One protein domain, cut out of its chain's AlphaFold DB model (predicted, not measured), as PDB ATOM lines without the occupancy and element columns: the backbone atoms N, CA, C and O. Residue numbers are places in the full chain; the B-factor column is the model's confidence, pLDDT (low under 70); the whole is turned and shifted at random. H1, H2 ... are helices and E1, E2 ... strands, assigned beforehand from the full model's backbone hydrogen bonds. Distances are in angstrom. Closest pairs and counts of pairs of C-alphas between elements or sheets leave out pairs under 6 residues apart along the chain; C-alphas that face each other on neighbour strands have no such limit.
ATOM      1  N   ALA A   3      37.653 -42.093  43.706       95.00
ATOM      2  CA  ALA A   3      36.465 -41.600  44.390       95.00
ATOM      3  C   ALA A   3      36.594 -40.083  44.573       95.00
ATOM      4  O   ALA A   3      37.507 -39.606  45.247       95.00
ATOM      5  N   ILE A   4      35.700 -39.328  43.942       94.94
ATOM      6  CA  ILE A   4      35.637 -37.871  44.021       94.94
ATOM      7  C   ILE A   4      34.542 -37.511  45.018       94.94
ATOM      8  O   ILE A   4      33.374 -37.820  44.785       94.94
ATOM      9  N   CYS A   5      34.913 -36.843  46.109       93.50
ATOM     10  CA  CYS A   5      34.006 -36.537  47.211       93.50
ATOM     11  C   CYS A   5      33.778 -35.028  47.366       93.50
ATOM     12  O   CYS A   5      34.709 -34.231  47.257       93.50
ATOM     13  N   VAL A   6      32.546 -34.638  47.690       90.94
ATOM     14  CA  VAL A   6      32.189 -33.278  48.119       90.94
ATOM     15  C   VAL A   6      31.482 -33.364  49.468       90.94
ATOM     16  O   VAL A   6      30.455 -34.033  49.607       90.94
ATOM     17  N   LEU A   7      32.040 -32.668  50.460       87.88
ATOM     18  CA  LEU A   7      31.491 -32.547  51.808       87.88
ATOM     19  C   LEU A   7      30.967 -31.115  52.007       87.88
ATOM     20  O   LEU A   7      31.751 -30.222  52.328       87.88
ATOM     21  N   PRO A   8      29.669 -30.846  51.786       82.06
ATOM     22  CA  PRO A   8      29.084 -29.554  52.118       82.06
ATOM     23  C   PRO A   8      29.104 -29.303  53.631       82.06
ATOM     24  O   PRO A   8      28.840 -30.202  54.426       82.06
ATOM     25  N   SER A   9      29.310 -28.047  54.034       76.56
ATOM     26  CA  SER A   9      29.329 -27.616  55.444       76.56
ATOM     27  C   SER A   9      27.960 -27.667  56.149       76.56
ATOM     28  O   SER A   9      27.822 -27.200  57.278       76.56
ATOM     29  N   GLN A  10      26.924 -28.182  55.484       71.31
ATOM     30  CA  GLN A  10      25.544 -28.187  55.967       71.31
ATOM     31  C   GLN A  10      25.265 -29.407  56.849       71.31
ATOM     32  O   GLN A  10      25.852 -30.472  56.666       71.31
ATOM     33  N   ARG A  11      24.344 -29.256  57.812       67.06
ATOM     34  CA  ARG A  11      23.854 -30.364  58.643       67.06
ATOM     35  C   ARG A  11      22.517 -30.904  58.103       67.06
ATOM     36  O   ARG A  11      21.680 -30.094  57.714       67.06
ATOM     37  N   PRO A  12      22.276 -32.232  58.131       73.12
ATOM     38  CA  PRO A  12      23.201 -33.290  58.557       73.12
ATOM     39  C   PRO A  12      24.399 -33.415  57.605       73.12
ATOM     40  O   PRO A  12      24.259 -33.165  56.411       73.12
ATOM     41  N   VAL A  13      25.565 -33.793  58.145       71.19
ATOM     42  CA  VAL A  13      26.780 -33.990  57.341       71.19
ATOM     43  C   VAL A  13      26.505 -35.108  56.341       71.19
ATOM     44  O   VAL A  13      26.248 -36.247  56.728       71.19
ATOM     45  N   ARG A  14      26.526 -34.772  55.053       82.88
ATOM     46  CA  ARG A  14      26.381 -35.715  53.942       82.88
ATOM     47  C   ARG A  14      27.659 -35.677  53.120       82.88
ATOM     48  O   ARG A  14      28.174 -34.598  52.857       82.88
ATOM     49  N   CYS A  15      28.156 -36.840  52.716       88.00
ATOM     50  CA  CYS A  15      29.230 -36.946  51.736       88.00
ATOM     51  C   CYS A  15      28.611 -37.381  50.411       88.00
ATOM     52  O   CYS A  15      27.940 -38.411  50.357       88.00
ATOM     53  N   TYR A  16      28.818 -36.594  49.363       89.88
ATOM     54  CA  TYR A  16      28.448 -36.974  48.006       89.88
ATOM     55  C   TYR A  16      29.698 -37.516  47.329       89.88
ATOM     56  O   TYR A  16      30.740 -36.865  47.386       89.88
ATOM     57  N   CYS A  17      29.605 -38.698  46.723       93.19
ATOM     58  CA  CYS A  17      30.744 -39.390  46.133       93.19
ATOM     59  C   CYS A  17      30.414 -39.860  44.716       93.19
ATOM     60  O   CYS A  17      29.377 -40.485  44.492       93.19
ATOM     61  N   LEU A  18      31.312 -39.568  43.778       93.44
ATOM     62  CA  LEU A  18      31.317 -40.123  42.430       93.44
ATOM     63  C   LEU A  18      32.530 -41.040  42.280       93.44
ATOM     64  O   LEU A  18      33.664 -40.595  42.455       93.44
ATOM     65  N   VAL A  19      32.300 -42.299  41.913       94.62
ATOM     66  CA  VAL A  19      33.371 -43.267  41.646       94.62
ATOM     67  C   VAL A  19      33.545 -43.428  40.141       94.62
ATOM     68  O   VAL A  19      32.574 -43.662  39.426       94.62
ATOM     69  N   SER A  20      34.780 -43.299  39.660       94.25
ATOM     70  CA  SER A  20      35.112 -43.405  38.240       94.25
ATOM     71  C   SER A  20      36.415 -44.166  38.015       94.25
ATOM     72  O   SER A  20      37.333 -44.138  38.838       94.25
ATOM     73  N   VAL A  21      36.526 -44.850  36.878       92.75
ATOM     74  CA  VAL A  21      37.805 -45.403  36.403       92.75
ATOM     75  C   VAL A  21      38.698 -44.320  35.790       92.75
ATOM     76  O   VAL A  21      39.913 -44.485  35.767       92.75
ATOM     77  N   HIS A  22      38.113 -43.200  35.361       93.25
ATOM     78  CA  HIS A  22      38.826 -42.087  34.743       93.25
ATOM     79  C   HIS A  22      39.185 -41.010  35.782       93.25
ATOM     80  O   HIS A  22      38.345 -40.674  36.619       93.25
ATOM     81  N   PRO A  23      40.382 -40.405  35.726       95.00
ATOM     82  CA  PRO A  23      40.788 -39.339  36.642       95.00
ATOM     83  C   PRO A  23      40.382 -37.939  36.147       95.00
ATOM     84  O   PRO A  23      41.153 -36.992  36.260       95.00
ATOM     85  N   PHE A  24      39.174 -37.759  35.601       94.38
ATOM     86  CA  PHE A  24      38.710 -36.450  35.105       94.38
ATOM     87  C   PHE A  24      38.284 -35.520  36.257       94.38
ATOM     88  O   PHE A  24      37.150 -35.040  36.307       94.38
ATOM     89  N   PHE A  25      39.176 -35.285  37.222       93.62
ATOM     90  CA  PHE A  25      38.882 -34.605  38.486       93.62
ATOM     91  C   PHE A  25      38.270 -33.218  38.287       93.62
ATOM     92  O   PHE A  25      37.249 -32.913  38.901       93.62
ATOM     93  N   SER A  26      38.829 -32.407  37.384       91.12
ATOM     94  CA  SER A  26      38.308 -31.072  37.061       91.12
ATOM     95  C   SER A  26      36.844 -31.112  36.606       91.12
ATOM     96  O   SER A  26      36.042 -30.283  37.040       91.12
ATOM     97  N   LEU A  27      36.472 -32.089  35.771       93.00
ATOM     98  CA  LEU A  27      35.097 -32.290  35.309       93.00
ATOM     99  C   LEU A  27      34.210 -32.816  36.441       93.00
ATOM    100  O   LEU A  27      33.166 -32.235  36.736       93.00
ATOM    101  N   PHE A  28      34.632 -33.900  37.088       94.31
ATOM    102  CA  PHE A  28      33.837 -34.602  38.089       94.31
ATOM    103  C   PHE A  28      33.574 -33.766  39.336       94.31
ATOM    104  O   PHE A  28      32.472 -33.812  39.871       94.31
ATOM    105  N   VAL A  29      34.525 -32.937  39.765       92.81
ATOM    106  CA  VAL A  29      34.322 -32.021  40.892       92.81
ATOM    107  C   VAL A  29      33.336 -30.909  40.533       92.81
ATOM    108  O   VAL A  29      32.466 -30.593  41.345       92.81
ATOM    109  N   LYS A  30      33.417 -30.332  39.323       92.06
ATOM    110  CA  LYS A  30      32.443 -29.328  38.848       92.06
ATOM    111  C   LYS A  30      31.038 -29.925  38.761       92.06
ATOM    112  O   LYS A  30      30.087 -29.328  39.260       92.06
ATOM    113  N   LEU A  31      30.930 -31.122  38.190       93.44
ATOM    114  CA  LEU A  31      29.678 -31.862  38.071       93.44
ATOM    115  C   LEU A  31      29.086 -32.179  39.447       93.44
ATOM    116  O   LEU A  31      27.936 -31.840  39.709       93.44
ATOM    117  N   LEU A  32      29.877 -32.757  40.352       92.62
ATOM    118  CA  LEU A  32      29.413 -33.146  41.679       92.62
ATOM    119  C   LEU A  32      28.993 -31.930  42.511       92.62
ATOM    120  O   LEU A  32      27.966 -31.979  43.179       92.62
ATOM    121  N   ARG A  33      29.718 -30.807  42.423       91.44
ATOM    122  CA  ARG A  33      29.301 -29.549  43.067       91.44
ATOM    123  C   ARG A  33      28.005 -28.992  42.498       91.44
ATOM    124  O   ARG A  33      27.185 -28.521  43.277       91.44
ATOM    125  N   GLY A  34      27.804 -29.065  41.183       91.19
ATOM    126  CA  GLY A  34      26.541 -28.671  40.560       91.19
ATOM    127  C   GLY A  34      25.375 -29.533  41.048       91.19
ATOM    128  O   GLY A  34      24.366 -28.998  41.492       91.19
ATOM    129  N   ILE A  35      25.549 -30.860  41.096       90.62
ATOM    130  CA  ILE A  35      24.539 -31.772  41.661       90.62
ATOM    131  C   ILE A  35      24.250 -31.426  43.127       90.62
ATOM    132  O   ILE A  35      23.090 -31.324  43.517       90.62
ATOM    133  N   VAL A  36      25.283 -31.205  43.947       89.50
ATOM    134  CA  VAL A  36      25.114 -30.813  45.357       89.50
ATOM    135  C   VAL A  36      24.374 -29.476  45.484       89.50
ATOM    136  O   VAL A  36      23.533 -29.340  46.371       89.50
ATOM    137  N   GLY A  37      24.637 -28.522  44.588       88.56
ATOM    138  CA  GLY A  37      23.901 -27.261  44.490       88.56
ATOM    139  C   GLY A  37      22.413 -27.474  44.206       88.56
ATOM    140  O   GLY A  37      21.577 -26.919  44.914       88.56
ATOM    141  N   MET A  38      22.078 -28.353  43.257       87.38
ATOM    142  CA  MET A  38      20.692 -28.747  42.963       87.38
ATOM    143  C   MET A  38      20.022 -29.494  44.119       87.38
ATOM    144  O   MET A  38      18.808 -29.461  44.252       87.38
ATOM    145  N   CYS A  39      20.792 -30.186  44.955       84.69
ATOM    146  CA  CYS A  39      20.279 -30.927  46.108       84.69
ATOM    147  C   CYS A  39      19.998 -30.027  47.325       84.69
ATOM    148  O   CYS A  39      19.457 -30.499  48.332       84.69
ATOM    149  N   HIS A  40      20.382 -28.750  47.274       78.50
ATOM    150  CA  HIS A  40      20.243 -27.832  48.395       78.50
ATOM    151  C   HIS A  40      18.761 -27.590  48.738       78.50
ATOM    152  O   HIS A  40      17.945 -27.342  47.861       78.50
ATOM    153  N   ASN A  41      18.405 -27.667  50.024       73.19
ATOM    154  CA  ASN A  41      17.034 -27.512  50.547       73.19
ATOM    155  C   ASN A  41      15.995 -28.543  50.058       73.19
ATOM    156  O   ASN A  41      14.801 -28.369  50.304       73.19
ATOM    157  N   HIS A  42      16.425 -29.644  49.436       81.69
ATOM    158  CA  HIS A  42      15.534 -30.722  49.009       81.69
ATOM    159  C   HIS A  42      15.424 -31.859  50.037       81.69
ATOM    160  O   HIS A  42      16.324 -32.117  50.844       81.69
ATOM    161  N   THR A  43      14.296 -32.577  49.992       79.94
ATOM    162  CA  THR A  43      14.084 -33.795  50.786       79.94
ATOM    163  C   THR A  43      15.049 -34.904  50.343       79.94
ATOM    164  O   THR A  43      15.456 -34.926  49.181       79.94
ATOM    165  N   PRO A  44      15.416 -35.859  51.222       80.81
ATOM    166  CA  PRO A  44      16.302 -36.969  50.856       80.81
ATOM    167  C   PRO A  44      15.848 -37.743  49.608       80.81
ATOM    168  O   PRO A  44      16.679 -38.106  48.782       80.81
ATOM    169  N   GLN A  45      14.537 -37.937  49.436       84.19
ATOM    170  CA  GLN A  45      13.970 -38.607  48.265       84.19
ATOM    171  C   GLN A  45      14.193 -37.796  46.982       84.19
ATOM    172  O   GLN A  45      14.594 -38.354  45.965       84.19
ATOM    173  N   ALA A  46      13.980 -36.479  47.025       85.44
ATOM    174  CA  ALA A  46      14.225 -35.608  45.876       85.44
ATOM    175  C   ALA A  46      15.720 -35.544  45.520       85.44
ATOM    176  O   ALA A  46      16.070 -35.600  44.344       85.44
ATOM    177  N   VAL A  47      16.600 -35.504  46.528       85.50
ATOM    178  CA  VAL A  47      18.060 -35.574  46.342       85.50
ATOM    179  C   VAL A  47      18.463 -36.849  45.605       85.50
ATOM    180  O   VAL A  47      19.239 -36.777  44.657       85.50
ATOM    181  N   GLN A  48      17.910 -37.999  45.996       86.62
ATOM    182  CA  GLN A  48      18.198 -39.270  45.333       86.62
ATOM    183  C   GLN A  48      17.773 -39.250  43.858       86.62
ATOM    184  O   GLN A  48      18.566 -39.613  42.999       86.62
ATOM    185  N   VAL A  49      16.575 -38.744  43.545       90.88
ATOM    186  CA  VAL A  49      16.092 -38.639  42.155       90.88
ATOM    187  C   VAL A  49      16.998 -37.745  41.301       90.88
ATOM    188  O   VAL A  49      17.319 -38.106  40.170       90.88
ATOM    189  N   ILE A  50      17.432 -36.598  41.838       89.94
ATOM    190  CA  ILE A  50      18.351 -35.679  41.146       89.94
ATOM    191  C   ILE A  50      19.696 -36.363  40.880       89.94
ATOM    192  O   ILE A  50      20.220 -36.292  39.767       89.94
ATOM    193  N   PHE A  51      20.247 -37.032  41.894       89.50
ATOM    194  CA  PHE A  51      21.531 -37.718  41.800       89.50
ATOM    195  C   PHE A  51      21.469 -38.862  40.779       89.50
ATOM    196  O   PHE A  51      22.292 -38.915  39.866       89.50
ATOM    197  N   ASP A  52      20.445 -39.713  40.867       90.75
ATOM    198  CA  ASP A  52      20.232 -40.842  39.962       90.75
ATOM    199  C   ASP A  52      20.028 -40.378  38.515       90.75
ATOM    200  O   ASP A  52      20.550 -40.995  37.586       90.75
ATOM    201  N   ASP A  53      19.301 -39.277  38.294       92.69
ATOM    202  CA  ASP A  53      19.139 -38.708  36.958       92.69
ATOM    203  C   ASP A  53      20.449 -38.198  36.358       92.69
ATOM    204  O   ASP A  53      20.809 -38.574  35.236       92.69
ATOM    205  N   ALA A  54      21.178 -37.379  37.114       92.50
ATOM    206  CA  ALA A  54      22.443 -36.824  36.664       92.50
ATOM    207  C   ALA A  54      23.467 -37.931  36.370       92.50
ATOM    208  O   ALA A  54      24.129 -37.891  35.332       92.50
ATOM    209  N   LEU A  55      23.556 -38.950  37.233       92.00
ATOM    210  CA  LEU A  55      24.455 -40.086  37.036       92.00
ATOM    211  C   LEU A  55      24.062 -40.954  35.844       92.00
ATOM    212  O   LEU A  55      24.937 -41.350  35.078       92.00
ATOM    213  N   ARG A  56      22.767 -41.220  35.636       94.44
ATOM    214  CA  ARG A  56      22.297 -41.994  34.479       94.44
ATOM    215  C   ARG A  56      22.646 -41.301  33.165       94.44
ATOM    216  O   ARG A  56      23.121 -41.950  32.237       94.44
ATOM    217  N   ARG A  57      22.454 -39.978  33.090       94.81
ATOM    218  CA  ARG A  57      22.834 -39.177  31.914       94.81
ATOM    219  C   ARG A  57      24.346 -39.124  31.719       94.81
ATOM    220  O   ARG A  57      24.813 -39.229  30.587       94.81
ATOM    221  N   LEU A  58      25.111 -38.992  32.803       93.31
ATOM    222  CA  LEU A  58      26.572 -39.003  32.745       93.31
ATOM    223  C   LEU A  58      27.095 -40.356  32.249       93.31
ATOM    224  O   LEU A  58      27.918 -40.387  31.344       93.31
ATOM    225  N   HIS A  59      26.564 -41.462  32.772       92.12
ATOM    226  CA  HIS A  59      26.909 -42.818  32.341       92.12
ATOM    227  C   HIS A  59      26.540 -43.079  30.870       92.12
ATOM    228  O   HIS A  59      27.227 -43.821  30.179       92.12
ATOM    229  N   GLY A  60      25.459 -42.467  30.377       92.81
ATOM    230  CA  GLY A  60      25.068 -42.533  28.966       92.81
ATOM    231  C   GLY A  60      25.893 -41.644  28.028       92.81
ATOM    232  O   GLY A  60      25.731 -41.742  26.815       92.81
ATOM    233  N   THR A  61      26.753 -40.770  28.558       92.38
ATOM    234  CA  THR A  61      27.591 -39.878  27.750       92.38
ATOM    235  C   THR A  61      28.897 -40.596  27.394       92.38
ATOM    236  O   THR A  61      29.667 -40.920  28.301       92.38
ATOM    237  N   PRO A  62      29.192 -40.845  26.104       92.00
ATOM    238  CA  PRO A  62      30.426 -41.517  25.723       92.00
ATOM    239  C   PRO A  62      31.638 -40.643  26.054       92.00
ATOM    240  O   PRO A  62      31.617 -39.422  25.870       92.00
ATOM    241  N   VAL A  63      32.719 -41.277  26.508       92.19
ATOM    242  CA  VAL A  63      34.017 -40.605  26.623       92.19
ATOM    243  C   VAL A  63      34.486 -40.263  25.204       92.19
ATOM    244  O   VAL A  63      34.545 -41.167  24.367       92.19
ATOM    245  N   PRO A  64      34.794 -38.990  24.894       93.50
ATOM    246  CA  PRO A  64      35.215 -38.613  23.549       93.50
ATOM    247  C   PRO A  64      36.527 -39.321  23.158       93.50
ATOM    248  O   PRO A  64      37.308 -39.705  24.037       93.50
ATOM    249  N   PRO A  65      36.810 -39.497  21.855       92.25
ATOM    250  CA  PRO A  65      38.127 -39.948  21.401       92.25
ATOM    251  C   PRO A  65      39.218 -38.943  21.810       92.25
ATOM    252  O   PRO A  65      38.911 -37.802  22.160       92.25
ATOM    253  N   MET A  66      40.488 -39.356  21.796       90.12
ATOM    254  CA  MET A  66      41.613 -38.447  22.074       90.12
ATOM    255  C   MET A  66      41.605 -37.261  21.099       90.12
ATOM    256  O   MET A  66      41.332 -37.437  19.914       90.12
ATOM    257  N   GLY A  67      41.834 -36.047  21.606       90.25
ATOM    258  CA  GLY A  67      41.659 -34.792  20.856       90.25
ATOM    259  C   GLY A  67      40.196 -34.366  20.650       90.25
ATOM    260  O   GLY A  67      39.928 -33.291  20.118       90.25
ATOM    261  N   GLY A  68      39.234 -35.199  21.048       93.69
ATOM    262  CA  GLY A  68      37.813 -34.903  20.982       93.69
ATOM    263  C   GLY A  68      37.317 -34.096  22.180       93.69
ATOM    264  O   GLY A  68      38.019 -33.851  23.162       93.69
ATOM    265  N   TRP A  69      36.045 -33.717  22.122       94.62
ATOM    266  CA  TRP A  69      35.378 -33.008  23.204       94.62
ATOM    267  C   TRP A  69      33.964 -33.538  23.413       94.62
ATOM    268  O   TRP A  69      33.350 -34.112  22.513       94.62
ATOM    269  N   CYS A  70      33.437 -33.338  24.614       93.81
ATOM    270  CA  CYS A  70      32.029 -33.540  24.912       93.81
ATOM    271  C   CYS A  70      31.499 -32.390  25.771       93.81
ATOM    272  O   CYS A  70      32.255 -31.577  26.314       93.81
ATOM    273  N   SER A  71      30.177 -32.296  25.864       93.94
ATOM    274  CA  SER A  71      29.526 -31.323  26.730       93.94
ATOM    275  C   SER A  71      28.422 -31.979  27.542       93.94
ATOM    276  O   SER A  71      27.769 -32.916  27.084       93.94
ATOM    277  N   PHE A  72      28.235 -31.497  28.764       94.06
ATOM    278  CA  PHE A  72      27.280 -32.035  29.715       94.06
ATOM    279  C   PHE A  72      26.565 -30.892  30.429       94.06
ATOM    280  O   PHE A  72      27.194 -29.974  30.961       94.06
ATOM    281  N   ARG A  73      25.233 -30.937  30.454       93.12
ATOM    282  CA  ARG A  73      24.401 -29.940  31.134       93.12
ATOM    283  C   ARG A  73      23.611 -30.609  32.248       93.12
ATOM    284  O   ARG A  73      22.822 -31.512  31.979       93.12
ATOM    285  N   LEU A  74      23.798 -30.138  33.480       91.56
ATOM    286  CA  LEU A  74      23.048 -30.625  34.640       91.56
ATOM    287  C   LEU A  74      21.570 -30.239  34.541       91.56
ATOM    288  O   LEU A  74      20.716 -31.119  34.489       91.56
ATOM    289  N   ASP A  75      21.290 -28.944  34.414       87.69
ATOM    290  CA  ASP A  75      19.960 -28.387  34.177       87.69
ATOM    291  C   ASP A  75      20.078 -27.057  33.380       87.69
ATOM    292  O   ASP A  75      21.192 -26.627  33.054       87.69
ATOM    293  N   PRO A  76      18.964 -26.392  33.021       89.75
ATOM    294  CA  PRO A  76      19.006 -25.104  32.325       89.75
ATOM    295  C   PRO A  76      19.621 -23.938  33.121       89.75
ATOM    296  O   PRO A  76      20.021 -22.952  32.510       89.75
ATOM    297  N   GLN A  77      19.679 -24.025  34.453       87.38
ATOM    298  CA  GLN A  77      20.185 -22.975  35.347       87.38
ATOM    299  C   GLN A  77      21.701 -23.078  35.575       87.38
ATOM    300  O   GLN A  77      22.346 -22.087  35.916       87.38
ATOM    301  N   HIS A  78      22.284 -24.257  35.357       87.94
ATOM    302  CA  HIS A  78      23.710 -24.510  35.491       87.94
ATOM    303  C   HIS A  78      24.462 -24.285  34.166       87.94
ATOM    304  O   HIS A  78      23.933 -24.546  33.074       87.94
ATOM    305  N   PRO A  79      25.726 -23.825  34.235       89.88
ATOM    306  CA  PRO A  79      26.553 -23.639  33.049       89.88
ATOM    307  C   PRO A  79      26.789 -24.966  32.319       89.88
ATOM    308  O   PRO A  79      26.846 -26.036  32.928       89.88
ATOM    309  N   LEU A  80      26.950 -24.883  30.995       92.88
ATOM    310  CA  LEU A  80      27.342 -26.032  30.184       92.88
ATOM    311  C   LEU A  80      28.764 -26.446  30.570       92.88
ATOM    312  O   LEU A  80      29.698 -25.660  30.420       92.88
ATOM    313  N   LEU A  81      28.931 -27.675  31.052       93.62
ATOM    314  CA  LEU A  81      30.250 -28.234  31.305       93.62
ATOM    315  C   LEU A  81      30.815 -28.725  29.977       93.62
ATOM    316  O   LEU A  81      30.197 -29.555  29.315       93.62
ATOM    317  N   THR A  82      31.978 -28.219  29.590       93.25
ATOM    318  CA  THR A  82      32.735 -28.713  28.441       93.25
ATOM    319  C   THR A  82      33.926 -29.520  28.937       93.25
ATOM    320  O   THR A  82      34.569 -29.171  29.929       93.25
ATOM    321  N   PHE A  83      34.200 -30.626  28.257       94.44
ATOM    322  CA  PHE A  83      35.347 -31.478  28.526       94.44
ATOM    323  C   PHE A  83      36.097 -31.704  27.222       94.44
ATOM    324  O   PHE A  83      35.521 -32.198  26.253       94.44
ATOM    325  N   HIS A  84      37.367 -31.318  27.209       92.62
ATOM    326  CA  HIS A  84      38.282 -31.583  26.112       92.62
ATOM    327  C   HIS A  84      39.233 -32.696  26.536       92.62
ATOM    328  O   HIS A  84      39.828 -32.630  27.613       92.62
ATOM    329  N   ARG A  85      39.368 -33.709  25.686       93.25
ATOM    330  CA  ARG A  85      40.273 -34.825  25.911       93.25
ATOM    331  C   ARG A  85      41.599 -34.532  25.205       93.25
ATOM    332  O   ARG A  85      41.591 -34.408  23.982       93.25
ATOM    333  N   PRO A  86      42.726 -34.390  25.925       89.00
ATOM    334  CA  PRO A  86      44.001 -34.045  25.312       89.00
ATOM    335  C   PRO A  86      44.473 -35.145  24.355       89.00
ATOM    336  O   PRO A  86      44.107 -36.316  24.479       89.00
TER     337      PRO A  86
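AT A GLANCE: This is residues 3 to 86 of the 330 residues of the protein "UDENN domain-containing protein" of Aphanomyces astaci (UniProt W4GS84). Helix H1 forms the middle, between two separate two-stranded hairpins, E1-E2 and E3-E4; H2 folds back beside H1, meeting it over a short stretch. The 84 printed residues include two named helices and four named strands, in the order E1 E2 H1 H2 E3 E4; both sheets are antiparallel, the class mixed. The whole is compact, with radius of gyration 13.3 A, and elongated, spanning 42 by 25 by 19 A.

IN THESE COORDINATES: E1, residues 3 to 6, begins at C-alpha (36.465, -41.600, 44.390). E2 is residues 16 to 20, H1 25 to 38, 19.6 A long, H2 44 to 59, 22.1 A, E3 69 to 72. E4, 81 to 84, ends at C-alpha (38.282, -31.583, 26.112).

HOW THE PARTS SIT: N 4 and O 18 join E1 and E2 within hydrogen-bond range, 2.8 A. The closest C-alphas of E1 and H1, Ile 4 and Val 29, are 6.8 A apart; those of H1 and E4, Leu 27 and Phe 83, 6.8 A. H1, with residues 35 to 38 alone, touches H2 in a helical hairpin, closest C-alphas Ile 35 and Phe 51, 6.7 A, opposite ways at a shallow tilt of 33 degrees, only just short of steep. In both helices every O i to N i+4 pair is within range. N 72 and O 81 of E3 and E4 are 2.8 A apart. E1 and E2 are apart from H2, E3 and E4.

THE WHOLE: The farthest C-alphas, Arg 11 and Gly 67, are 42.0 A apart. The printed part has no cut and no long link; residue 11 is under pLDDT 70.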